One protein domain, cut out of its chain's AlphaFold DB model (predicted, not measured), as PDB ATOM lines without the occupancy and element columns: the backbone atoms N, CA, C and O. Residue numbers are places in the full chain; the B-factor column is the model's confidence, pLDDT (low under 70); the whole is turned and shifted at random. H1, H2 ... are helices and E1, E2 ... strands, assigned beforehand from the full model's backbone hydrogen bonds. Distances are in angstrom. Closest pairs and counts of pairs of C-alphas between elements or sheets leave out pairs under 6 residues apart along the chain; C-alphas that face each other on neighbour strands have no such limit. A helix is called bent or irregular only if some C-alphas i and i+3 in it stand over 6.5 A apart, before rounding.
ATOM      1  N   VAL A  32      16.044  15.895 -33.820       94.25
ATOM      2  CA  VAL A  32      14.841  16.312 -33.087       94.25
ATOM      3  C   VAL A  32      14.835  17.825 -32.857       94.25
ATOM      4  O   VAL A  32      13.817  18.474 -33.108       94.25
ATOM      5  N   VAL A  33      15.952  18.408 -32.413       95.12
ATOM      6  CA  VAL A  33      16.061  19.861 -32.193       95.12
ATOM      7  C   VAL A  33      15.933  20.627 -33.507       95.12
ATOM      8  O   VAL A  33      15.113  21.538 -33.601       95.12
ATOM      9  N   GLU A  34      16.655  20.225 -34.548       95.81
ATOM     10  CA  GLU A  34      16.622  20.871 -35.864       95.81
ATOM     11  C   GLU A  34      15.227  20.835 -36.490       95.81
ATOM     12  O   GLU A  34      14.745  21.843 -37.013       95.81
ATOM     13  N   SER A  35      14.531  19.704 -36.361       94.00
ATOM     14  CA  SER A  35      13.196  19.524 -36.936       94.00
ATOM     15  C   SER A  35      12.107  20.296 -36.188       94.00
ATOM     16  O   SER A  35      11.093  20.650 -36.787       94.00
ATOM     17  N   THR A  36      12.279  20.554 -34.887       93.38
ATOM     18  CA  THR A  36      11.219  21.142 -34.040       93.38
ATOM     19  C   THR A  36      11.466  22.599 -33.642       93.38
ATOM     20  O   THR A  36      10.515  23.359 -33.450       93.38
ATOM     21  N   ILE A  37      12.730  22.998 -33.515       94.56
ATOM     22  CA  ILE A  37      13.167  24.339 -33.103       94.56
ATOM     23  C   ILE A  37      13.743  25.131 -34.281       94.56
ATOM     24  O   ILE A  37      13.726  26.361 -34.242       94.56
ATOM     25  N   HIS A  38      14.191  24.449 -35.343       94.56
ATOM     26  CA  HIS A  38      14.828  25.052 -36.521       94.56
ATOM     27  C   HIS A  38      16.157  25.755 -36.208       94.56
ATOM     28  O   HIS A  38      16.462  26.813 -36.761       94.56
ATOM     29  N   ARG A  39      16.946  25.148 -35.312       96.94
ATOM     30  CA  ARG A  39      18.327  25.526 -34.978       96.94
ATOM     31  C   ARG A  39      19.236  24.316 -35.063       96.94
ATOM     32  O   ARG A  39      18.813  23.227 -34.683       96.94
ATOM     33  N   LYS A  40      20.453  24.523 -35.562       98.00
ATOM     34  CA  LYS A  40      21.449  23.466 -35.758       98.00
ATOM     35  C   LYS A  40      22.194  23.170 -34.471       98.00
ATOM     36  O   LYS A  40      22.682  24.096 -33.817       98.00
ATOM     37  N   ILE A  41      22.352  21.883 -34.168       98.00
ATOM     38  CA  ILE A  41      23.329  21.459 -33.168       98.00
ATOM     39  C   ILE A  41      24.660  21.250 -33.878       98.00
ATOM     40  O   ILE A  41      24.764  20.477 -34.826       98.00
ATOM     41  N   ILE A  42      25.688  21.937 -33.403       98.31
ATOM     42  CA  ILE A  42      27.051  21.814 -33.905       98.31
ATOM     43  C   ILE A  42      27.788  20.823 -32.992       98.31
ATOM     44  O   ILE A  42      27.846  21.064 -31.782       98.31
ATOM     45  N   PRO A  43      28.341  19.714 -33.516       98.12
ATOM     46  CA  PRO A  43      29.126  18.788 -32.705       98.12
ATOM     47  C   PRO A  43      30.397  19.469 -32.198       98.12
ATOM     48  O   PRO A  43      30.944  20.348 -32.866       98.12
ATOM     49  N   VAL A  44      30.879  19.058 -31.028       97.94
ATOM     50  CA  VAL A  44      32.180  19.510 -30.527       97.94
ATOM     51  C   VAL A  44      33.290  18.796 -31.293       97.94
ATOM     52  O   VAL A  44      33.384  17.565 -31.272       97.94
ATOM     53  N   ASP A  45      34.181  19.560 -31.918       97.75
ATOM     54  CA  ASP A  45      35.368  19.034 -32.582       97.75
ATOM     55  C   ASP A  45      36.587  19.147 -31.663       97.75
ATOM     56  O   ASP A  45      37.155  20.212 -31.443       97.75
ATOM     57  N   LYS A  46      37.060  18.006 -31.156       93.75
ATOM     58  CA  LYS A  46      38.240  17.954 -30.276       93.75
ATOM     59  C   LYS A  46      39.542  18.372 -30.966       93.75
ATOM     60  O   LYS A  46      40.538  18.583 -30.274       93.75
ATOM     61  N   ASN A  47      39.561  18.467 -32.293       97.19
ATOM     62  CA  ASN A  47      40.710  18.953 -33.047       97.19
ATOM     63  C   ASN A  47      40.662  20.473 -33.261       97.19
ATOM     64  O   ASN A  47      41.730  21.078 -33.390       97.19
ATOM     65  N   ASP A  48      39.474  21.090 -33.228       97.81
ATOM     66  CA  ASP A  48      39.296  22.540 -33.327       97.81
ATOM     67  C   ASP A  48      39.847  23.228 -32.072       97.81
ATOM     68  O   ASP A  48      39.501  22.913 -30.932       97.81
ATOM     69  N   GLU A  49      40.745  24.189 -32.276       98.19
ATOM     70  CA  GLU A  49      41.432  24.847 -31.166       98.19
ATOM     71  C   GLU A  49      40.481  25.674 -30.295       98.19
ATOM     72  O   GLU A  49      40.664  25.777 -29.083       98.19
ATOM     73  N   ARG A  50      39.422  26.236 -30.884       98.25
ATOM     74  CA  ARG A  50      38.454  27.041 -30.140       98.25
ATOM     75  C   ARG A  50      37.604  26.144 -29.236       98.25
ATOM     76  O   ARG A  50      37.286  26.546 -28.119       98.25
ATOM     77  N   ASP A  51      37.278  24.931 -29.682       98.50
ATOM     78  CA  ASP A  51      36.581  23.921 -28.873       98.50
ATOM     79  C   ASP A  51      37.456  23.392 -27.739       98.50
ATOM     80  O   ASP A  51      36.980  23.266 -26.613       98.50
ATOM     81  N   LYS A  52      38.756  23.173 -27.967       98.56
ATOM     82  CA  LYS A  52      39.680  22.833 -26.870       98.56
ATOM     83  C   LYS A  52      39.709  23.915 -25.791       98.56
ATOM     84  O   LYS A  52      39.601  23.591 -24.609       98.56
ATOM     85  N   LEU A  53      39.805  25.185 -26.191       98.44
ATOM     86  CA  LEU A  53      39.775  26.319 -25.263       98.44
ATOM     87  C   LEU A  53      38.441  26.403 -24.508       98.44
ATOM     88  O   LEU A  53      38.437  26.624 -23.301       98.44
ATOM     89  N   LEU A  54      37.313  26.186 -25.196       98.62
ATOM     90  CA  LEU A  54      35.988  26.139 -24.572       98.62
ATOM     91  C   LEU A  54      35.918  25.039 -23.506       98.62
ATOM     92  O   LEU A  54      35.480  25.287 -22.382       98.62
ATOM     93  N   LEU A  55      36.376  23.831 -23.838       98.62
ATOM     94  CA  LEU A  55      36.382  22.691 -22.922       98.62
ATOM     95  C   LEU A  55      37.304  22.921 -21.716       98.62
ATOM     96  O   LEU A  55      36.971  22.501 -20.608       98.62
ATOM     97  N   GLU A  56      38.444  23.588 -21.901       98.50
ATOM     98  CA  GLU A  56      39.363  23.938 -20.813       98.50
ATOM     99  C   GLU A  56      38.758  24.966 -19.845       98.50
ATOM    100  O   GLU A  56      38.854  24.804 -18.623       98.50
ATOM    101  N   ASP A  57      38.082  25.984 -20.374       98.69
ATOM    102  CA  ASP A  57      37.388  26.988 -19.567       98.69
ATOM    103  C   ASP A  57      36.231  26.365 -18.779       98.69
ATOM    104  O   ASP A  57      36.134  26.560 -17.564       98.69
ATOM    105  N   ILE A  58      35.397  25.544 -19.433       98.56
ATOM    106  CA  ILE A  58      34.332  24.789 -18.755       98.56
ATOM    107  C   ILE A  58      34.941  23.896 -17.671       98.56
ATOM    108  O   ILE A  58      34.474  23.907 -16.535       98.56
ATOM    109  N   ARG A  59      36.024  23.168 -17.975       98.62
ATOM    110  CA  ARG A  59      36.720  22.322 -16.996       98.62
ATOM    111  C   ARG A  59      37.178  23.119 -15.781       98.62
ATOM    112  O   ARG A  59      37.035  22.622 -14.669       98.62
ATOM    113  N   THR A  60      37.713  24.320 -15.975       98.62
ATOM    114  CA  THR A  60      38.159  25.197 -14.881       98.62
ATOM    115  C   THR A  60      36.990  25.583 -13.974       98.62
ATOM    116  O   THR A  60      37.055  25.376 -12.764       98.62
ATOM    117  N   ILE A  61      35.886  26.060 -14.558       98.50
ATOM    118  CA  ILE A  61      34.684  26.480 -13.819       98.50
ATOM    119  C   ILE A  61      34.072  25.305 -13.045       98.50
ATOM    120  O   ILE A  61      33.787  25.410 -11.849       98.50
ATOM    121  N   VAL A  62      33.876  24.177 -13.731       98.50
ATOM    122  CA  VAL A  62      33.192  22.999 -13.191       98.50
ATOM    123  C   VAL A  62      34.048  22.290 -12.140       98.50
ATOM    124  O   VAL A  62      33.509  21.845 -11.127       98.50
ATOM    125  N   ASN A  63      35.372  22.204 -12.328       98.50
ATOM    126  CA  ASN A  63      36.260  21.608 -11.327       98.50
ATOM    127  C   ASN A  63      36.253  22.391 -10.021       98.50
ATOM    128  O   ASN A  63      36.156  21.775  -8.963       98.50
ATOM    129  N   ASP A  64      36.328  23.720 -10.079       98.50
ATOM    130  CA  ASP A  64      36.297  24.537  -8.867       98.50
ATOM    131  C   ASP A  64      34.974  24.346  -8.109       98.50
ATOM    132  O   ASP A  64      34.983  24.153  -6.891       98.50
ATOM    133  N   PHE A  65      33.845  24.295  -8.829       98.44
ATOM    134  CA  PHE A  65      32.533  23.970  -8.260       98.44
ATOM    135  C   PHE A  65      32.510  22.578  -7.613       98.44
ATOM    136  O   PHE A  65      32.119  22.429  -6.453       98.44
ATOM    137  N   ALA A  66      32.971  21.556  -8.334       98.50
ATOM    138  CA  ALA A  66      32.995  20.184  -7.843       98.50
ATOM    139  C   ALA A  66      33.902  20.026  -6.613       98.50
ATOM    140  O   ALA A  66      33.525  19.337  -5.668       98.50
ATOM    141  N   ILE A  67      35.067  20.681  -6.583       98.62
ATOM    142  CA  ILE A  67      35.991  20.657  -5.439       98.62
ATOM    143  C   ILE A  67      35.365  21.348  -4.221       98.62
ATOM    144  O   ILE A  67      35.446  20.808  -3.113       98.62
ATOM    145  N   GLU A  68      34.719  22.506  -4.407       98.44
ATOM    146  CA  GLU A  68      34.046  23.229  -3.320       98.44
ATOM    147  C   GLU A  68      32.963  22.354  -2.674       98.44
ATOM    148  O   GLU A  68      32.965  22.180  -1.452       98.44
ATOM    149  N   TYR A  69      32.111  21.714  -3.482       98.06
ATOM    150  CA  TYR A  69      30.992  20.895  -2.996       98.06
ATOM    151  C   TYR A  69      31.315  19.409  -2.773       98.06
ATOM    152  O   TYR A  69      30.471  18.638  -2.314       98.06
ATOM    153  N   ASN A  70      32.553  18.991  -3.033       98.19
ATOM    154  CA  ASN A  70      33.113  17.762  -2.477       98.19
ATOM    155  C   ASN A  70      33.506  17.953  -1.004       98.19
ATOM    156  O   ASN A  70      33.287  17.068  -0.169       98.19
ATOM    157  N   ARG A  71      34.092  19.118  -0.692       97.56
ATOM    158  CA  ARG A  71      34.569  19.489   0.649       97.56
ATOM    159  C   ARG A  71      33.453  20.018   1.541       97.56
ATOM    160  O   ARG A  71      33.443  19.722   2.732       97.56
ATOM    161  N   THR A  72      32.514  20.758   0.961       96.62
ATOM    162  CA  THR A  72      31.381  21.370   1.658       96.62
ATOM    163  C   THR A  72      30.087  20.702   1.200       96.62
ATOM    164  O   THR A  72      29.611  21.008   0.106       96.62
ATOM    165  N   PRO A  73      29.496  19.791   1.993       96.19
ATOM    166  CA  PRO A  73      28.270  19.110   1.599       96.19
ATOM    167  C   PRO A  73      27.127  20.076   1.282       96.19
ATOM    168  O   PRO A  73      26.862  21.043   2.001       96.19
ATOM    169  N   ILE A  74      26.400  19.764   0.217       97.12
ATOM    170  CA  ILE A  74      25.164  20.420  -0.171       97.12
ATOM    171  C   ILE A  74      24.059  19.878   0.736       97.12
ATOM    172  O   ILE A  74      23.541  18.777   0.547       97.12
ATOM    173  N   THR A  75      23.721  20.667   1.752       95.25
ATOM    174  CA  THR A  75      22.652  20.372   2.714       95.25
ATOM    175  C   THR A  75      21.373  21.123   2.359       95.25
ATOM    176  O   THR A  75      21.392  22.124   1.636       95.25
ATOM    177  N   PHE A  76      20.243  20.718   2.941       92.62
ATOM    178  CA  PHE A  76      18.984  21.448   2.767       92.62
ATOM    179  C   PHE A  76      19.061  22.905   3.259       92.62
ATOM    180  O   PHE A  76      18.419  23.789   2.691       92.62
ATOM    181  N   ASN A  77      19.849  23.183   4.302       92.06
ATOM    182  CA  ASN A  77      20.027  24.544   4.811       92.06
ATOM    183  C   ASN A  77      20.853  25.398   3.848       92.06
ATOM    184  O   ASN A  77      20.444  26.518   3.537       92.06
ATOM    185  N   LEU A  78      21.943  24.844   3.307       93.75
ATOM    186  CA  LEU A  78      22.731  25.513   2.275       93.75
ATOM    187  C   LEU A  78      21.878  25.787   1.033       93.75
ATOM    188  O   LEU A  78      21.815  26.926   0.568       93.75
ATOM    189  N   TYR A  79      21.133  24.779   0.571       93.62
ATOM    190  CA  TYR A  79      20.185  24.913  -0.530       93.62
ATOM    191  C   TYR A  79      19.218  26.077  -0.295       93.62
ATOM    192  O   TYR A  79      19.119  26.959  -1.135       93.62
ATOM    193  N   LYS A  80      18.543  26.149   0.862       90.06
ATOM    194  CA  LYS A  80      17.607  27.253   1.165       90.06
ATOM    195  C   LYS A  80      18.269  28.628   1.164       90.06
ATOM    196  O   LYS A  80      17.591  29.603   0.856       90.06
ATOM    197  N   SER A  81      19.527  28.709   1.594       90.38
ATOM    198  CA  SER A  81      20.239  29.985   1.699       90.38
ATOM    199  C   SER A  81      20.625  30.552   0.332       90.38
ATOM    200  O   SER A  81      20.632  31.768   0.162       90.38
ATOM    201  N   LEU A  82      20.882  29.684  -0.653       89.31
ATOM    202  CA  LEU A  82      21.378  30.084  -1.970       89.31
ATOM    203  C   LEU A  82      20.323  29.957  -3.082       89.31
ATOM    204  O   LEU A  82      20.344  30.701  -4.063       89.31
ATOM    205  N   VAL A  83      19.357  29.050  -2.930       86.44
ATOM    206  CA  VAL A  83      18.292  28.790  -3.901       86.44
ATOM    207  C   VAL A  83      16.991  29.458  -3.459       86.44
ATOM    208  O   VAL A  83      16.347  29.059  -2.487       86.44
ATOM    209  N   LYS A  84      16.576  30.480  -4.220       77.69
ATOM    210  CA  LYS A  84      15.305  31.194  -4.014       77.69
ATOM    211  C   LYS A  84      14.078  30.261  -4.160       77.69
ATOM    212  O   LYS A  84      14.169  29.271  -4.888       77.69
ATOM    213  N   PRO A  85      12.937  30.580  -3.508       67.00
ATOM    214  CA  PRO A  85      11.704  29.780  -3.545       67.00
ATOM    215  C   PRO A  85      11.176  29.498  -4.968       67.00
ATOM    216  O   PRO A  85      11.475  30.275  -5.879       67.00
ATOM    217  N   PRO A  86      10.338  28.456  -5.161       63.19
ATOM    218  CA  PRO A  86       9.751  27.577  -4.142       63.19
ATOM    219  C   PRO A  86      10.720  26.503  -3.626       63.19
ATOM    220  O   PRO A  86      11.555  25.974  -4.355       63.19
ATOM    221  N   LYS A  87      10.612  26.193  -2.330       72.44
ATOM    222  CA  LYS A  87      11.445  25.180  -1.669       72.44
ATOM    223  C   LYS A  87      10.896  23.779  -1.972       72.44
ATOM    224  O   LYS A  87       9.675  23.611  -1.995       72.44
ATOM    225  N   PRO A  88      11.760  22.774  -2.180       78.62
ATOM    226  CA  PRO A  88      11.306  21.418  -2.450       78.62
ATOM    227  C   PRO A  88      10.608  20.828  -1.217       78.62
ATOM    228  O   PRO A  88      11.011  21.089  -0.083       78.62
ATOM    229  N   LYS A  89       9.578  19.998  -1.441       76.56
ATOM    230  CA  LYS A  89       8.893  19.246  -0.368       76.56
ATOM    231  C   LYS A  89       9.816  18.217   0.300       76.56
ATOM    232  O   LYS A  89       9.633  17.892   1.466       76.56
ATOM    233  N   SER A  90      10.806  17.716  -0.437       84.06
ATOM    234  CA  SER A  90      11.812  16.756   0.023       84.06
ATOM    235  C   SER A  90      13.154  17.093  -0.614       84.06
ATOM    236  O   SER A  90      13.196  17.298  -1.823       84.06
ATOM    237  N   PHE A  91      14.239  17.104   0.152       90.81
ATOM    238  CA  PHE A  91      15.576  17.329  -0.395       90.81
ATOM    239  C   PHE A  91      16.168  16.001  -0.877       90.81
ATOM    240  O   PHE A  91      16.450  15.125  -0.064       90.81
ATOM    241  N   ARG A  92      16.259  15.822  -2.199       90.75
ATOM    242  CA  ARG A  92      16.738  14.600  -2.857       90.75
ATOM    243  C   ARG A  92      17.819  14.959  -3.873       90.75
ATOM    244  O   ARG A  92      18.159  16.121  -4.070       90.75
ATOM    245  N   ASN A  93      18.336  13.950  -4.563       89.50
ATOM    246  CA  ASN A  93      19.414  14.144  -5.522       89.50
ATOM    247  C   ASN A  93      19.081  15.116  -6.669       89.50
ATOM    248  O   ASN A  93      19.956  15.813  -7.171       89.50
ATOM    249  N   ASN A  94      17.814  15.186  -7.083       90.12
ATOM    250  CA  ASN A  94      17.378  16.102  -8.136       90.12
ATOM    251  C   ASN A  94      17.592  17.574  -7.737       90.12
ATOM    252  O   ASN A  94      17.957  18.415  -8.553       90.12
ATOM    253  N   GLU A  95      17.419  17.878  -6.457       92.75
ATOM    254  CA  GLU A  95      17.607  19.189  -5.860       92.75
ATOM    255  C   GLU A  95      19.091  19.586  -5.842       92.75
ATOM    256  O   GLU A  95      19.392  20.774  -5.885       92.75
ATOM    257  N   VAL A  96      20.019  18.621  -5.872       94.50
ATOM    258  CA  VAL A  96      21.451  18.887  -6.097       94.50
ATOM    259  C   VAL A  96      21.704  19.376  -7.525       94.50
ATOM    260  O   VAL A  96      22.483  20.303  -7.715       94.50
ATOM    261  N   GLY A  97      21.005  18.822  -8.523       93.75
ATOM    262  CA  GLY A  97      21.062  19.317  -9.905       93.75
ATOM    263  C   GLY A  97      20.541  20.752 -10.018       93.75
ATOM    264  O   GLY A  97      21.227  21.619 -10.548       93.75
ATOM    265  N   ILE A  98      19.385  21.034  -9.404       92.69
ATOM    266  CA  ILE A  98      18.808  22.392  -9.338       92.69
ATOM    267  C   ILE A  98      19.749  23.367  -8.615       92.69
ATOM    268  O   ILE A  98      19.853  24.539  -8.982       92.69
ATOM    269  N   PHE A  99      20.403  22.905  -7.549       95.38
ATOM    270  CA  PHE A  99      21.419  23.684  -6.856       95.38
ATOM    271  C   PHE A  99      22.591  24.000  -7.788       95.38
ATOM    272  O   PHE A  99      22.979  25.158  -7.888       95.38
ATOM    273  N   ALA A 100      23.117  23.005  -8.499       95.56
ATOM    274  CA  ALA A 100      24.242  23.185  -9.405       95.56
ATOM    275  C   ALA A 100      23.939  24.182 -10.537       95.56
ATOM    276  O   ALA A 100      24.686  25.151 -10.655       95.56
ATOM    277  N   ASP A 101      22.813  24.040 -11.251       93.56
ATOM    278  CA  ASP A 101      22.326  25.011 -12.262       93.56
ATOM    279  C   ASP A 101      22.348  26.452 -11.711       93.56
ATOM    280  O   ASP A 101      22.879  27.393 -12.301       93.56
ATOM    281  N   LYS A 102      21.811  26.650 -10.503       93.56
ATOM    282  CA  LYS A 102      21.698  27.994  -9.920       93.56
ATOM    283  C   LYS A 102      23.028  28.610  -9.513       93.56
ATOM    284  O   LYS A 102      23.126  29.837  -9.476       93.56
ATOM    285  N   ILE A 103      24.000  27.790  -9.136       95.31
ATOM    286  CA  ILE A 103      25.211  28.251  -8.457       95.31
ATOM    287  C   ILE A 103      26.419  28.261  -9.385       95.31
ATOM    288  O   ILE A 103      27.272  29.140  -9.234       95.31
ATOM    289  N   ILE A 104      26.485  27.379 -10.382       96.06
ATOM    290  CA  ILE A 104      27.625  27.296 -11.295       96.06
ATOM    291  C   ILE A 104      27.945  28.612 -12.037       96.06
ATOM    292  O   ILE A 104      29.132  28.927 -12.151       96.06
ATOM    293  N   PRO A 105      26.982  29.493 -12.403       95.38
ATOM    294  CA  PRO A 105      27.318  30.786 -13.007       95.38
ATOM    295  C   PRO A 105      28.128  31.704 -12.076       95.38
ATOM    296  O   PRO A 105      28.894  32.551 -12.533       95.38
ATOM    297  N   SER A 106      28.020  31.531 -10.753       96.06
ATOM    298  CA  SER A 106      28.865  32.273  -9.806       96.06
ATOM    299  C   SER A 106      30.331  31.826  -9.859       96.06
ATOM    300  O   SER A 106      31.226  32.637  -9.628       96.06
ATOM    301  N   PHE A 107      30.595  30.569 -10.232       97.50
ATOM    302  CA  PHE A 107      31.948  30.038 -10.409       97.50
ATOM    303  C   PHE A 107      32.587  30.506 -11.711       97.50
ATOM    304  O   PHE A 107      33.803  30.680 -11.743       97.50
ATOM    305  N   PHE A 108      31.784  30.797 -12.741       97.06
ATOM    306  CA  PHE A 108      32.252  31.569 -13.892       97.06
ATOM    307  C   PHE A 108      32.760  32.946 -13.441       97.06
ATOM    308  O   PHE A 108      33.897  33.304 -13.736       97.06
ATOM    309  N   GLY A 109      31.975  33.676 -12.639       95.88
ATOM    310  CA  GLY A 109      32.388  34.972 -12.087       95.88
ATOM    311  C   GLY A 109      33.686  34.901 -11.269       95.88
ATOM    312  O   GLY A 109      34.575  35.722 -11.474       95.88
ATOM    313  N   LYS A 110      33.826  33.886 -10.401       97.12
ATOM    314  CA  LYS A 110      35.043  33.640  -9.598       97.12
ATOM    315  C   LYS A 110      36.283  33.325 -10.447       97.12
ATOM    316  O   LYS A 110      37.396  33.595 -10.007       97.12
ATOM    317  N   ASN A 111      36.104  32.717 -11.620       97.81
ATOM    318  CA  ASN A 111      37.203  32.241 -12.460       97.81
ATOM    319  C   ASN A 111      37.484  33.102 -13.687       97.81
ATOM    320  O   ASN A 111      38.396  32.762 -14.431       97.81
ATOM    321  N   LYS A 112      36.753  34.204 -13.885       95.94
ATOM    322  CA  LYS A 112      36.778  35.015 -15.109       95.94
ATOM    323  C   LYS A 112      38.189  35.366 -15.599       95.94
ATOM    324  O   LYS A 112      38.450  35.250 -16.791       95.94
ATOM    325  N   ASP A 113      39.101  35.711 -14.691       96.81
ATOM    326  CA  ASP A 113      40.479  36.105 -15.028       96.81
ATOM    327  C   ASP A 113      41.371  34.935 -15.483       96.81
ATOM    328  O   ASP A 113      42.446  35.150 -16.040       96.81
ATOM    329  N   LYS A 114      40.945  33.688 -15.246       97.12
ATOM    330  CA  LYS A 114      41.654  32.466 -15.659       97.12
ATOM    331  C   LYS A 114      41.154  31.911 -16.998       97.12
ATOM    332  O   LYS A 114      41.771  30.986 -17.521       97.12
ATOM    333  N   LEU A 115      40.033  32.420 -17.517       98.06
ATOM    334  CA  LEU A 115      39.377  31.883 -18.712       98.06
ATOM    335  C   LEU A 115      40.016  32.431 -19.990       98.06
ATOM    336  O   LEU A 115      40.410  33.595 -20.066       98.06
ATOM    337  N   LYS A 116      40.102  31.590 -21.020       97.75
ATOM    338  CA  LYS A 116      40.795  31.888 -22.282       97.75
ATOM    339  C   LYS A 116      39.858  32.326 -23.406       97.75
ATOM    340  O   LYS A 116      40.285  33.037 -24.327       97.75
ATOM    341  N   THR A 117      38.614  31.857 -23.394       98.12
ATOM    342  CA  THR A 117      37.645  32.041 -24.479       98.12
ATOM    343  C   THR A 117      36.227  32.337 -24.005       98.12
ATOM    344  O   THR A 117      35.562  33.155 -24.634       98.12
ATOM    345  N   VAL A 118      35.747  31.737 -22.913       98.19
ATOM    346  CA  VAL A 118      34.382  31.952 -22.411       98.19
ATOM    347  C   VAL A 118      34.257  33.369 -21.852       98.19
ATOM    348  O   VAL A 118      34.948  33.736 -20.903       98.19
ATOM    349  N   ASN A 119      33.358  34.172 -22.426       96.75
ATOM    350  CA  ASN A 119      33.136  35.563 -22.014       96.75
ATOM    351  C   ASN A 119      31.793  35.780 -21.302       96.75
ATOM    352  O   ASN A 119      31.634  36.779 -20.595       96.75
ATOM    353  N   SER A 120      30.854  34.844 -21.453       97.38
ATOM    354  CA  SER A 120      29.542  34.866 -20.818       97.38
ATOM    355  C   SER A 120      29.109  33.456 -20.437       97.38
ATOM    356  O   SER A 120      29.309  32.508 -21.196       97.38
ATOM    357  N   PHE A 121      28.480  33.342 -19.269       97.12
ATOM    358  CA  PHE A 121      27.871  32.122 -18.751       97.12
ATOM    359  C   PHE A 121      26.543  32.511 -18.095       97.12
ATOM    360  O   PHE A 121      26.499  32.951 -16.944       97.12
ATOM    361  N   GLU A 122      25.456  32.425 -18.854       95.88
ATOM    362  CA  GLU A 122      24.139  32.905 -18.450       95.88
ATOM    363  C   GLU A 122      23.203  31.750 -18.098       95.88
ATOM    364  O   GLU A 122      23.004  30.825 -18.880       95.88
ATOM    365  N   ARG A 123      22.538  31.854 -16.944       95.19
ATOM    366  CA  ARG A 123      21.444  30.956 -16.572       95.19
ATOM    367  C   ARG A 123      20.127  31.384 -17.217       95.19
ATOM    368  O   ARG A 123      19.616  32.475 -16.944       95.19
ATOM    369  N   LEU A 124      19.499  30.479 -17.955       94.81
ATOM    370  CA  LEU A 124      18.237  30.712 -18.644       94.81
ATOM    371  C   LEU A 124      17.048  30.444 -17.709       94.81
ATOM    372  O   LEU A 124      16.775  29.326 -17.282       94.81
ATOM    373  N   ARG A 125      16.296  31.499 -17.378       88.62
ATOM    374  CA  ARG A 125      15.309  31.475 -16.277       88.62
ATOM    375  C   ARG A 125      14.043  30.658 -16.537       88.62
ATOM    376  O   ARG A 125      13.352  30.318 -15.578       88.62
ATOM    377  N   LEU A 126      13.702  30.400 -17.798       88.88
ATOM    378  CA  LEU A 126      12.504  29.642 -18.148       88.88
ATOM    379  C   LEU A 126      12.678  28.160 -17.790       88.88
ATOM    380  O   LEU A 126      13.765  27.613 -17.944       88.88
ATOM    381  N   MET A 127      11.604  27.508 -17.339       87.31
ATOM    382  CA  MET A 127      11.623  26.072 -17.037       87.31
ATOM    383  C   MET A 127      11.857  25.223 -18.288       87.31
ATOM    384  O   MET A 127      11.314  25.549 -19.343       87.31
ATOM    385  N   GLY A 128      12.551  24.096 -18.127       88.56
ATOM    386  CA  GLY A 128      12.842  23.140 -19.197       88.56
ATOM    387  C   GLY A 128      14.151  23.448 -19.922       88.56
ATOM    388  O   GLY A 128      14.722  24.519 -19.752       88.56
ATOM    389  N   TYR A 129      14.596  22.508 -20.746       93.50
ATOM    390  CA  TYR A 129      15.877  22.549 -21.450       93.50
ATOM    391  C   TYR A 129      16.064  23.788 -22.352       93.50
ATOM    392  O   TYR A 129      15.092  24.176 -23.023       93.50
ATOM    393  N   PRO A 130      17.285  24.349 -22.486       95.69
ATOM    394  CA  PRO A 130      18.520  24.062 -21.728       95.69
ATOM    395  C   PRO A 130      18.687  24.968 -20.503       95.69
ATOM    396  O   PRO A 130      18.205  26.093 -20.530       95.69
ATOM    397  N   ASP A 131      19.387  24.555 -19.454       95.88
ATOM    398  CA  ASP A 131      19.617  25.393 -18.264       95.88
ATOM    399  C   ASP A 131      20.441  26.663 -18.531       95.88
ATOM    400  O   ASP A 131      20.045  27.751 -18.096       95.88
ATOM    401  N   GLU A 132      21.541  26.572 -19.283       97.31
ATOM    402  CA  GLU A 132      22.479  27.683 -19.485       97.31
ATOM    403  C   GLU A 132      22.808  27.973 -20.950       97.31
ATOM    404  O   GLU A 132      22.716  27.116 -21.831       97.31
ATOM    405  N   LYS A 133      23.238  29.216 -21.192       98.25
ATOM    406  CA  LYS A 133      23.821  29.699 -22.442       98.25
ATOM    407  C   LYS A 133      25.216  30.249 -22.169       98.25
ATOM    408  O   LYS A 133      25.388  31.204 -21.412       98.25
ATOM    409  N   ILE A 134      26.204  29.651 -22.812       98.56
ATOM    410  CA  ILE A 134      27.610  30.030 -22.742       98.56
ATOM    411  C   ILE A 134      27.985  30.652 -24.084       98.56
ATOM    412  O   ILE A 134      27.669  30.097 -25.139       98.56
ATOM    413  N   THR A 135      28.667  31.793 -24.036       98.50
ATOM    414  CA  THR A 135      29.193  32.464 -25.227       98.50
ATOM    415  C   THR A 135      30.706  32.561 -25.114       98.50
ATOM    416  O   THR A 135      31.246  32.912 -24.059       98.50
ATOM    417  N   ASP A 136      31.396  32.237 -26.203       97.88
ATOM    418  CA  ASP A 136      32.837  32.434 -26.309       97.88
ATOM    419  C   ASP A 136      33.193  33.759 -27.008       97.88
ATOM    420  O   ASP A 136      32.351  34.462 -27.573       97.88
ATOM    421  N   LYS A 137      34.474  34.131 -26.974       97.69
ATOM    422  CA  LYS A 137      34.986  35.359 -27.600       97.69
ATOM    423  C   LYS A 137      34.862  35.376 -29.125       97.69
ATOM    424  O   LYS A 137      35.030  36.436 -29.719       97.69
ATOM    425  N   TYR A 138      34.588  34.230 -29.749       97.44
ATOM    426  CA  TYR A 138      34.341  34.104 -31.184       97.44
ATOM    427  C   TYR A 138      32.853  34.270 -31.529       97.44
ATOM    428  O   TYR A 138      32.490  34.199 -32.700       97.44
ATOM    429  N   GLY A 139      31.993  34.487 -30.526       97.62
ATOM    430  CA  GLY A 139      30.548  34.611 -30.693       97.62
ATOM    431  C   GLY A 139      29.833  33.271 -30.873       97.62
ATOM    432  O   GLY A 139      28.663  33.267 -31.252       97.62
ATOM    433  N   ARG A 140      30.503  32.138 -30.619       98.38
ATOM    434  CA  ARG A 140      29.875  30.814 -30.698       98.38
ATOM    435  C   ARG A 140      29.059  30.552 -29.441       98.38
ATOM    436  O   ARG A 140      29.454  30.938 -28.338       98.38
ATOM    437  N   ILE A 141      27.926  29.882 -29.627       98.69
ATOM    438  CA  ILE A 141      26.978  29.571 -28.561       98.69
ATOM    439  C   ILE A 141      27.129  28.112 -28.143       98.69
ATOM    440  O   ILE A 141      27.280  27.215 -28.972       98.69
ATOM    441  N   THR A 142      27.080  27.876 -26.837       98.75
ATOM    442  CA  THR A 142      26.961  26.547 -26.241       98.75
ATOM    443  C   THR A 142      25.804  26.554 -25.258       98.75
ATOM    444  O   THR A 142      25.809  27.316 -24.293       98.75
ATOM    445  N   TYR A 143      24.815  25.702 -25.490       98.56
ATOM    446  CA  TYR A 143      23.753  25.432 -24.534       98.56
ATOM    447  C   TYR A 143      24.168  24.290 -23.616       98.56
ATOM    448  O   TYR A 143      24.663  23.267 -24.086       98.56
ATOM    449  N   SER A 144      23.956  24.455 -22.316       97.88
ATOM    450  CA  SER A 144      24.297  23.463 -21.296       97.88
ATOM    451  C   SER A 144      23.056  23.103 -20.483       97.88
ATOM    452  O   SER A 144      22.222  23.957 -20.200       97.88
ATOM    453  N   GLU A 145      22.911  21.823 -20.162       96.75
ATOM    454  CA  GLU A 145      21.939  21.298 -19.200       96.75
ATOM    455  C   GLU A 145      22.702  20.713 -18.015       96.75
ATOM    456  O   GLU A 145      23.702  20.017 -18.218       96.75
ATOM    457  N   VAL A 146      22.216  20.929 -16.792       95.56
ATOM    458  CA  VAL A 146      22.863  20.418 -15.584       95.56
ATOM    459  C   VAL A 146      22.055  19.298 -14.958       95.56
ATOM    460  O   VAL A 146      20.861  19.391 -14.684       95.56
ATOM    461  N   LYS A 147      22.752  18.211 -14.636       93.94
ATOM    462  CA  LYS A 147      22.178  17.055 -13.958       93.94
ATOM    463  C   LYS A 147      23.041  16.613 -12.790       93.94
ATOM    464  O   LYS A 147      24.262  16.667 -12.848       93.94
ATOM    465  N   ALA A 148      22.396  16.078 -11.760       94.69
ATOM    466  CA  ALA A 148      23.050  15.312 -10.707       94.69
ATOM    467  C   ALA A 148      22.517  13.872 -10.679       94.69
ATOM    468  O   ALA A 148      21.304  13.653 -10.768       94.69
ATOM    469  N   THR A 149      23.400  12.885 -10.513       93.88
ATOM    470  CA  THR A 149      23.033  11.467 -10.368       93.88
ATOM    471  C   THR A 149      23.895  10.763  -9.323       93.88
ATOM    472  O   THR A 149      25.094  10.995  -9.244       93.88
ATOM    473  N   SER A 150      23.285   9.870  -8.545       92.44
ATOM    474  CA  SER A 150      23.999   8.935  -7.665       92.44
ATOM    475  C   SER A 150      24.189   7.549  -8.290       92.44
ATOM    476  O   SER A 150      24.769   6.665  -7.668       92.44
ATOM    477  N   ARG A 151      23.655   7.332  -9.500       88.25
ATOM    478  CA  ARG A 151      23.639   6.043 -10.206       88.25
ATOM    479  C   ARG A 151      23.843   6.283 -11.696       88.25
ATOM    480  O   ARG A 151      22.879   6.427 -12.441       88.25
ATOM    481  N   ARG A 152      25.098   6.422 -12.119       83.94
ATOM    482  CA  ARG A 152      25.454   6.653 -13.533       83.94
ATOM    483  C   ARG A 152      25.254   5.400 -14.393       83.94
ATOM    484  O   ARG A 152      25.048   5.491 -15.596       83.94
ATOM    485  N   ASP A 153      25.324   4.241 -13.759       84.19
ATOM    486  CA  ASP A 153      25.217   2.902 -14.332       84.19
ATOM    487  C   ASP A 153      23.766   2.434 -14.540       84.19
ATOM    488  O   ASP A 153      23.533   1.451 -15.241       84.19
ATOM    489  N   VAL A 154      22.785   3.143 -13.976       84.38
ATOM    490  CA  VAL A 154      21.364   2.786 -14.067       84.38
ATOM    491  C   VAL A 154      20.610   3.832 -14.878       84.38
ATOM    492  O   VAL A 154      20.424   4.959 -14.428       84.38
ATOM    493  N   GLY A 155      20.127   3.428 -16.054       78.88
ATOM    494  CA  GLY A 155      19.320   4.284 -16.917       78.88
ATOM    495  C   GLY A 155      17.883   4.455 -16.421       78.88
ATOM    496  O   GLY A 155      17.246   3.527 -15.922       78.88
ATOM    497  N   SER A 156      17.338   5.647 -16.621       76.25
ATOM    498  CA  SER A 156      15.947   5.994 -16.379       76.25
ATOM    499  C   SER A 156      15.442   6.907 -17.504       76.25
ATOM    500  O   SER A 156      16.180   7.767 -17.988       76.25
ATOM    501  N   PRO A 157      14.156   6.818 -17.899       69.81
ATOM    502  CA  PRO A 157      13.590   7.752 -18.867       69.81
ATOM    503  C   PRO A 157      13.735   9.214 -18.438       69.81
ATOM    504  O   PRO A 157      13.680  10.086 -19.288       69.81
ATOM    505  N   ARG A 158      13.934   9.482 -17.135       72.81
ATOM    506  CA  ARG A 158      14.117  10.826 -16.572       72.81
ATOM    507  C   ARG A 158      15.539  11.356 -16.585       72.81
ATOM    508  O   ARG A 158      15.834  12.374 -15.949       72.81
ATOM    509  N   ASP A 159      16.427  10.678 -17.292       83.50
ATOM    510  CA  ASP A 159      17.834  11.034 -17.266       83.50
ATOM    511  C   ASP A 159      18.138  12.222 -18.177       83.50
ATOM    512  O   ASP A 159      18.952  13.072 -17.834       83.50
ATOM    513  N   PHE A 160      17.389  12.375 -19.256       89.69
ATOM    514  CA  PHE A 160      17.427  13.565 -20.086       89.69
ATOM    515  C   PHE A 160      16.075  13.725 -20.769       89.69
ATOM    516  O   PHE A 160      15.537  12.762 -21.315       89.69
ATOM    517  N   PHE A 161      15.520  14.934 -20.725       86.44
ATOM    518  CA  PHE A 161      14.255  15.240 -21.371       86.44
ATOM    519  C   PHE A 161      14.350  16.523 -22.162       86.44
ATOM    520  O   PHE A 161      14.828  17.546 -21.682       86.44
ATOM    521  N   PHE A 162      13.775  16.469 -23.352       90.06
ATOM    522  CA  PHE A 162      13.605  17.612 -24.215       90.06
ATOM    523  C   PHE A 162      12.134  17.716 -24.606       90.06
ATOM    524  O   PHE A 162      11.528  16.744 -25.055       90.06
ATOM    525  N   SER A 163      11.547  18.894 -24.406       87.00
ATOM    526  CA  SER A 163      10.136  19.156 -24.700       87.00
ATOM    527  C   SER A 163      10.026  20.364 -25.633       87.00
ATOM    528  O   SER A 163       9.890  21.496 -25.158       87.00
ATOM    529  N   PRO A 164      10.077  20.154 -26.961       77.25
ATOM    530  CA  PRO A 164      10.256  21.235 -27.932       77.25
ATOM    531  C   PRO A 164       9.113  22.253 -27.945       77.25
ATOM    532  O   PRO A 164       9.335  23.438 -28.181       77.25
ATOM    533  N   LEU A 165       7.894  21.805 -27.636       71.25
ATOM    534  CA  LEU A 165       6.673  22.619 -27.639       71.25
ATOM    535  C   LEU A 165       6.509  23.496 -26.384       71.25
ATOM    536  O   LEU A 165       5.460  24.101 -26.185       71.25
ATOM    537  N   THR A 166       7.523  23.552 -25.522       76.06
ATOM    538  CA  THR A 166       7.492  24.336 -24.282       76.06
ATOM    539  C   THR A 166       8.409  25.559 -24.391       76.06
ATOM    540  O   THR A 166       8.488  26.213 -25.431       76.06
ATOM    541  N   ASN A 167       9.114  25.912 -23.317       89.38
ATOM    542  CA  ASN A 167      10.012  27.058 -23.310       89.38
ATOM    543  C   ASN A 167      11.290  26.829 -24.125       89.38
ATOM    544  O   ASN A 167      11.952  27.812 -24.441       89.38
ATOM    545  N   SER A 168      11.634  25.591 -24.498       90.88
ATOM    546  CA  SER A 168      12.869  25.297 -25.237       90.88
ATOM    547  C   SER A 168      13.004  26.119 -26.521       90.88
ATOM    548  O   SER A 168      14.072  26.664 -26.775       90.88
ATOM    549  N   LYS A 169      11.906  26.346 -27.258       90.69
ATOM    550  CA  LYS A 169      11.897  27.220 -28.447       90.69
ATOM    551  C   LYS A 169      12.238  28.686 -28.153       90.69
ATOM    552  O   LYS A 169      12.757  29.379 -29.016       90.69
ATOM    553  N   LYS A 170      11.944  29.172 -26.944       92.38
ATOM    554  CA  LYS A 170      12.296  30.534 -26.500       92.38
ATOM    555  C   LYS A 170      13.730  30.626 -25.973       92.38
ATOM    556  O   LYS A 170      14.270  31.721 -25.904       92.38
ATOM    557  N   LYS A 171      14.299  29.498 -25.539       95.19
ATOM    558  CA  LYS A 171      15.632  29.415 -24.930       95.19
ATOM    559  C   LYS A 171      16.725  29.144 -25.971       95.19
ATOM    560  O   LYS A 171      17.813  29.692 -25.856       95.19
ATOM    561  N   ILE A 172      16.422  28.325 -26.980       96.44
ATOM    562  CA  ILE A 172      17.335  27.953 -28.065       96.44
ATOM    563  C   ILE A 172      17.076  28.892 -29.246       96.44
ATOM    564  O   ILE A 172      16.183  28.673 -30.064       96.44
ATOM    565  N   THR A 173      17.825  29.987 -29.291       96.19
ATOM    566  CA  THR A 173      17.646  31.073 -30.262       96.19
ATOM    567  C   THR A 173      18.718  31.110 -31.347       96.19
ATOM    568  O   THR A 173      18.502  31.768 -32.366       96.19
ATOM    569  N   GLU A 174      19.813  30.372 -31.180       98.12
ATOM    570  CA  GLU A 174      20.970  30.335 -32.073       98.12
ATOM    571  C   GLU A 174      21.409  28.896 -32.362       98.12
ATOM    572  O   GLU A 174      21.059  27.969 -31.633       98.12
ATOM    573  N   ASP A 175      22.181  28.725 -33.432       98.62
ATOM    574  CA  ASP A 175      22.911  27.484 -33.687       98.62
ATOM    575  C   ASP A 175      24.095  27.390 -32.711       98.62
ATOM    576  O   ASP A 175      24.706  28.409 -32.367       98.62
ATOM    577  N   GLY A 176      24.448  26.186 -32.263       98.44
ATOM    578  CA  GLY A 176      25.523  26.043 -31.285       98.44
ATOM    579  C   GLY A 176      25.764  24.623 -30.806       98.44
ATOM    580  O   GLY A 176      25.118  23.679 -31.254       98.44
ATOM    581  N   HIS A 177      26.704  24.471 -29.879       98.75
ATOM    582  CA  HIS A 177      26.927  23.204 -29.187       98.75
ATOM    583  C   HIS A 177      25.823  22.958 -28.161       98.75
ATOM    584  O   HIS A 177      25.279  23.899 -27.579       98.75
ATOM    585  N   HIS A 178      25.510  21.693 -27.909       98.56
ATOM    586  CA  HIS A 178      24.554  21.292 -26.885       98.56
ATOM    587  C   HIS A 178      25.227  20.272 -25.973       98.56
ATOM    588  O   HIS A 178      25.552  19.170 -26.407       98.56
ATOM    589  N   LEU A 179      25.452  20.645 -24.717       98.56
ATOM    590  CA  LEU A 179      26.188  19.845 -23.748       98.56
ATOM    591  C   LEU A 179      25.304  19.468 -22.559       98.56
ATOM    592  O   LEU A 179      24.418  20.218 -22.155       98.56
ATOM    593  N   LEU A 180      25.573  18.305 -21.978       97.62
ATOM    594  CA  LEU A 180      25.020  17.880 -20.696       97.62
ATOM    595  C   LEU A 180      26.158  17.779 -19.684       97.62
ATOM    596  O   LEU A 180      27.053  16.942 -19.819       97.62
ATOM    597  N   LEU A 181      26.105  18.623 -18.661       97.50
ATOM    598  CA  LEU A 181      26.979  18.559 -17.503       97.50
ATOM    599  C   LEU A 181      26.333  17.673 -16.437       97.50
ATOM    600  O   LEU A 181      25.294  18.007 -15.870       97.50
ATOM    601  N   CYS A 182      26.954  16.534 -16.141       96.38
ATOM    602  CA  CYS A 182      26.446  15.585 -15.159       96.38
ATOM    603  C   CYS A 182      27.397  15.464 -13.968       96.38
ATOM    604  O   CYS A 182      28.537  15.032 -14.122       96.38
ATOM    605  N   PHE A 183      26.916  15.806 -12.775       97.31
ATOM    606  CA  PHE A 183      27.614  15.617 -11.508       97.31
ATOM    607  C   PHE A 183      27.280  14.257 -10.892       97.31
ATOM    608  O   PHE A 183      26.107  13.912 -10.724       97.31
ATOM    609  N   ASP A 184      28.315  13.523 -10.488       96.50
ATOM    610  CA  ASP A 184      28.166  12.339  -9.648       96.50
ATOM    611  C   ASP A 184      28.041  12.764  -8.196       96.50
ATOM    612  O   ASP A 184      28.880  13.505  -7.671       96.50
ATOM    613  N   THR A 185      27.027  12.254  -7.520       96.69
ATOM    614  CA  THR A 185      26.719  12.631  -6.148       96.69
ATOM    615  C   THR A 185      26.712  11.434  -5.216       96.69
ATOM    616  O   THR A 185      26.311  10.327  -5.571       96.69
ATOM    617  N   LEU A 186      27.131  11.683  -3.980       96.44
ATOM    618  CA  LEU A 186      27.053  10.720  -2.891       96.44
ATOM    619  C   LEU A 186      26.339  11.363  -1.708       96.44
ATOM    620  O   LEU A 186      26.745  12.427  -1.236       96.44
ATOM    621  N   GLU A 187      25.301  10.697  -1.214       96.38
ATOM    622  CA  GLU A 187      24.664  11.034   0.057       96.38
ATOM    623  C   GLU A 187      25.535  10.483   1.195       96.38
ATOM    624  O   GLU A 187      25.525   9.289   1.479       96.38
ATOM    625  N   ARG A 188      26.365  11.341   1.802       93.31
ATOM    626  CA  ARG A 188      27.292  10.926   2.875       93.31
ATOM    627  C   ARG A 188      26.576  10.712   4.205       93.31
ATOM    628  O   ARG A 188      27.018   9.901   5.015       93.31
ATOM    629  N   ARG A 189      25.514  11.478   4.437       92.75
ATOM    630  CA  ARG A 189      24.592  11.395   5.575       92.75
ATOM    631  C   ARG A 189      23.203  11.749   5.072       92.75
ATOM    632  O   ARG A 189      23.084  12.324   3.993       92.75
ATOM    633  N   GLU A 190      22.175  11.435   5.855       92.62
ATOM    634  CA  GLU A 190      20.794  11.730   5.472       92.62
ATOM    635  C   GLU A 190      20.649  13.193   5.017       92.62
ATOM    636  O   GLU A 190      20.882  14.125   5.788       92.62
ATOM    637  N   LYS A 191      20.247  13.384   3.755       91.56
ATOM    638  CA  LYS A 191      20.022  14.686   3.108       91.56
ATOM    639  C   LYS A 191      21.266  15.588   3.042       91.56
ATOM    640  O   LYS A 191      21.133  16.808   2.906       91.56
ATOM    641  N   GLU A 192      22.459  15.000   3.083       95.31
ATOM    642  CA  GLU A 192      23.739  15.673   2.856       95.31
ATOM    643  C   GLU A 192      24.448  15.063   1.645       95.31
ATOM    644  O   GLU A 192      24.998  13.960   1.706       95.31
ATOM    645  N   PHE A 193      24.461  15.806   0.541       97.75
ATOM    646  CA  PHE A 193      25.055  15.353  -0.711       97.75
ATOM    647  C   PHE A 193      26.404  16.018  -0.933       97.75
ATOM    648  O   PHE A 193      26.554  17.217  -0.728       97.75
ATOM    649  N   ILE A 194      27.378  15.260  -1.409       98.12
ATOM    650  CA  ILE A 194      28.616  15.813  -1.955       98.12
ATOM    651  C   ILE A 194      28.738  15.479  -3.433       98.12
ATOM    652  O   ILE A 194      28.164  14.496  -3.905       98.12
ATOM    653  N   ILE A 195      29.542  16.264  -4.140       98.06
ATOM    654  CA  ILE A 195      29.949  15.960  -5.511       98.06
ATOM    655  C   ILE A 195      31.207  15.099  -5.463       98.06
ATOM    656  O   ILE A 195      32.187  15.448  -4.812       98.06
ATOM    657  N   THR A 196      31.179  13.949  -6.127       97.50
ATOM    658  CA  THR A 196      32.293  12.984  -6.178       97.50
ATOM    659  C   THR A 196      33.026  12.995  -7.514       97.50
ATOM    660  O   THR A 196      34.177  12.576  -7.584       97.50
ATOM    661  N   GLY A 197      32.387  13.523  -8.553       97.56
ATOM    662  CA  GLY A 197      32.925  13.603  -9.899       97.56
ATOM    663  C   GLY A 197      31.960  14.332 -10.822       97.56
ATOM    664  O   GLY A 197      30.878  14.754 -10.407       97.56
ATOM    665  N   TRP A 198      32.360  14.495 -12.076       97.94
ATOM    666  CA  TRP A 198      31.498  15.028 -13.121       97.94
ATOM    667  C   TRP A 198      31.944  14.546 -14.500       97.94
ATOM    668  O   TRP A 198      33.085  14.118 -14.689       97.94
ATOM    669  N   CYS A 199      31.042  14.626 -15.471       96.69
ATOM    670  CA  CYS A 199      31.355  14.483 -16.884       96.69
ATOM    671  C   CYS A 199      30.597  15.526 -17.709       96.69
ATOM    672  O   CYS A 199      29.539  16.010 -17.310       96.69
ATOM    673  N   LEU A 200      31.166  15.872 -18.860       97.81
ATOM    674  CA  LEU A 200      30.555  16.750 -19.850       97.81
ATOM    675  C   LEU A 200      30.323  15.932 -21.116       97.81
ATOM    676  O   LEU A 200      31.252  15.313 -21.636       97.81
ATOM    677  N   ILE A 201      29.075  15.886 -21.558       97.44
ATOM    678  CA  ILE A 201      28.610  15.015 -22.633       97.44
ATOM    679  C   ILE A 201      28.168  15.896 -23.797       97.44
ATOM    680  O   ILE A 201      27.352  16.792 -23.603       97.44
ATOM    681  N   ASP A 202      28.678  15.623 -24.997       98.19
ATOM    682  CA  ASP A 202      28.150  16.211 -26.229       98.19
ATOM    683  C   ASP A 202      26.824  15.527 -26.592       98.19
ATOM    684  O   ASP A 202      26.765  14.303 -26.740       98.19
ATOM    685  N   LEU A 203      25.753  16.315 -26.702       97.88
ATOM    686  CA  LEU A 203      24.417  15.818 -27.004       97.88
ATOM    687  C   LEU A 203      24.192  15.552 -28.498       97.88
ATOM    688  O   LEU A 203      23.190  14.920 -28.826       97.88
ATOM    689  N   PHE A 204      25.086  15.970 -29.401       97.75
ATOM    690  CA  PHE A 204      24.888  15.852 -30.854       97.75
ATOM    691  C   PHE A 204      24.518  14.426 -31.301       97.75
ATOM    692  O   PHE A 204      23.524  14.221 -32.005       97.75
ATOM    693  N   GLY A 205      25.295  13.433 -30.856       93.44
ATOM    694  CA  GLY A 205      25.118  12.019 -31.207       93.44
ATOM    695  C   GLY A 205      24.247  11.216 -30.233       93.44
ATOM    696  O   GLY A 205      24.147   9.994 -30.365       93.44
ATOM    697  N   ILE A 206      23.648  11.858 -29.223       95.69
ATOM    698  CA  ILE A 206      22.829  11.155 -28.232       95.69
ATOM    699  C   ILE A 206      21.517  10.711 -28.866       95.69
ATOM    700  O   ILE A 206      20.829  11.482 -29.531       95.69
ATOM    701  N   LYS A 207      21.154   9.447 -28.631       94.31
ATOM    702  CA  LYS A 207      19.894   8.876 -29.102       94.31
ATOM    703  C   LYS A 207      18.813   9.046 -28.047       94.31
ATOM    704  O   LYS A 207      18.936   8.525 -26.940       94.31
ATOM    705  N   VAL A 208      17.746   9.739 -28.410       92.62
ATOM    706  CA  VAL A 208      16.562   9.962 -27.585       92.62
ATOM    707  C   VAL A 208      15.385   9.156 -28.117       92.62
ATOM    708  O   VAL A 208      15.293   8.848 -29.304       92.62
ATOM    709  N   SER A 209      14.467   8.809 -27.227       90.50
ATOM    710  CA  SER A 209      13.201   8.181 -27.595       90.50
ATOM    711  C   SER A 209      12.065   9.050 -27.089       90.50
ATOM    712  O   SER A 209      12.141   9.591 -25.983       90.50
ATOM    713  N   MET A 210      10.995   9.163 -27.869       85.75
ATOM    714  CA  MET A 210       9.761   9.754 -27.371       85.75
ATOM    715  C   MET A 210       9.215   8.867 -26.253       85.75
ATOM    716  O   MET A 210       9.106   7.651 -26.408       85.75
ATOM    717  N   LYS A 211       8.876   9.478 -25.118       83.25
ATOM    718  CA  LYS A 211       8.156   8.810 -24.039       83.25
ATOM    719  C   LYS A 211       6.657   9.049 -24.254       83.25
ATOM    720  O   LYS A 211       6.204  10.159 -23.976       83.25
ATOM    721  N   PRO A 212       5.894   8.074 -24.775       76.06
ATOM    722  CA  PRO A 212       4.453   8.225 -24.894       76.06
ATOM    723  C   PRO A 212       3.825   8.152 -23.501       76.06
ATOM    724  O   PRO A 212       4.019   7.176 -22.775       76.06
ATOM    725  N   GLU A 213       3.076   9.177 -23.121       80.06
ATOM    726  CA  GLU A 213       2.233   9.165 -21.928       80.06
ATOM    727  C   GLU A 213       0.819   9.569 -22.343       80.06
ATOM    728  O   GLU A 213       0.639  10.548 -23.065       80.06
TER     729      GLU A 213
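This is residues 32 to 213 of the 237 residues of an uncharacterized protein of candidate division WOR-3 bacterium (UniProt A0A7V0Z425). A five-stranded sheet, curled like part of a barrel, wraps round two long helices, H2 and H4, with residues 104 to 114 of H4 crossing residues 57 to 65 of H2 steeply. The short helices H1 and H5 meet near one end of this body, and short H3 lies near the other end. The printed part has 182 residues, with five named helices and five named strands in the order H1 H2 H3 H4 E1 E2 E3 H5 E4 E5. The mixed sheet runs E1 E2 E3 E4 E5, and E3 and E4 are its parallel pair. The class is mixed, helices and strands; the whole is compact, with a radius of gyration of the C-alphas of 16.2 A and spans of 47 by 43 by 31 A.

H1, residues 32 to 37, begins at C-alpha 32 (14.841, 16.312, -33.087). H2, residues 49 to 71, is 33.0 A long; H3 is residues 76 to 82. H4, residues 93 to 114, is 30.5 A long and has a kink of 41 degrees near residue 105. E1 is residues 118 to 123, E2 residues 132 to 136, and E3, residues 141 to 149, is 26.0 A long. H5 is residues 164 to 171. H4 and H5 are irregular: C-alphas 110 and 113 are 8.1 A apart, and C-alphas 164 and 167 are 7.4 A apart. E4, residues 176 to 189, is 39.7 A long. E5, residues 192 to 202, is 29.4 A long, bends by 59 degrees at residue 196 and ends at C-alpha 202 (28.150, 16.211, -26.229).

E1, E2 and E3 form a meander, each strand the antiparallel neighbour of the one before, with N 122 and O 133 at 2.8 A and N 134 and O 142 at 2.8 A. E3, H5 and E4 form a strand-helix-strand unit, two parallel strands with a helix between along the chain, and its crossover is right-handed; N 145 and O 179 are 3.0 A apart. E4 and E5 are an antiparallel hairpin, with N 182 and O 199 at 2.9 A. H4 is on one face of the sheet, giving two layers; its closest C-alphas to E3 are Gly 97 and Ala 148, 4.5 A. H2 is on the sheet too, with Asn 70 and Ile 195 of E5 the closest C-alphas, 4.7 A. H2 and H4 touch at a steep tilt of 60 degrees, opposite ways, with the C-alphas of Ile 61 and Phe 107 closest, 5.6 A. H3 is close to H4 but not clearly touching, with the C-alphas of Tyr 79 and Phe 99 closest, 6.6 A. H1 and H5 touch, with the C-alphas of Ile 37 and Lys 169 closest, 5.6 A. Each O i to N i+4 pair is within hydrogen-bond range in H1, H2 and H3, against 13 of 18 in H4 and 1 of 4 in H5, where 2 of 5 O i to N i+3 pairs are.

The C-alphas farthest apart, Asp 113 and Glu 213, are 47.3 A apart. The printed part has no cut, and its long links are H1 to H2 and E3 to H5. Residues 85 to 86 and 157 have pLDDT under 70.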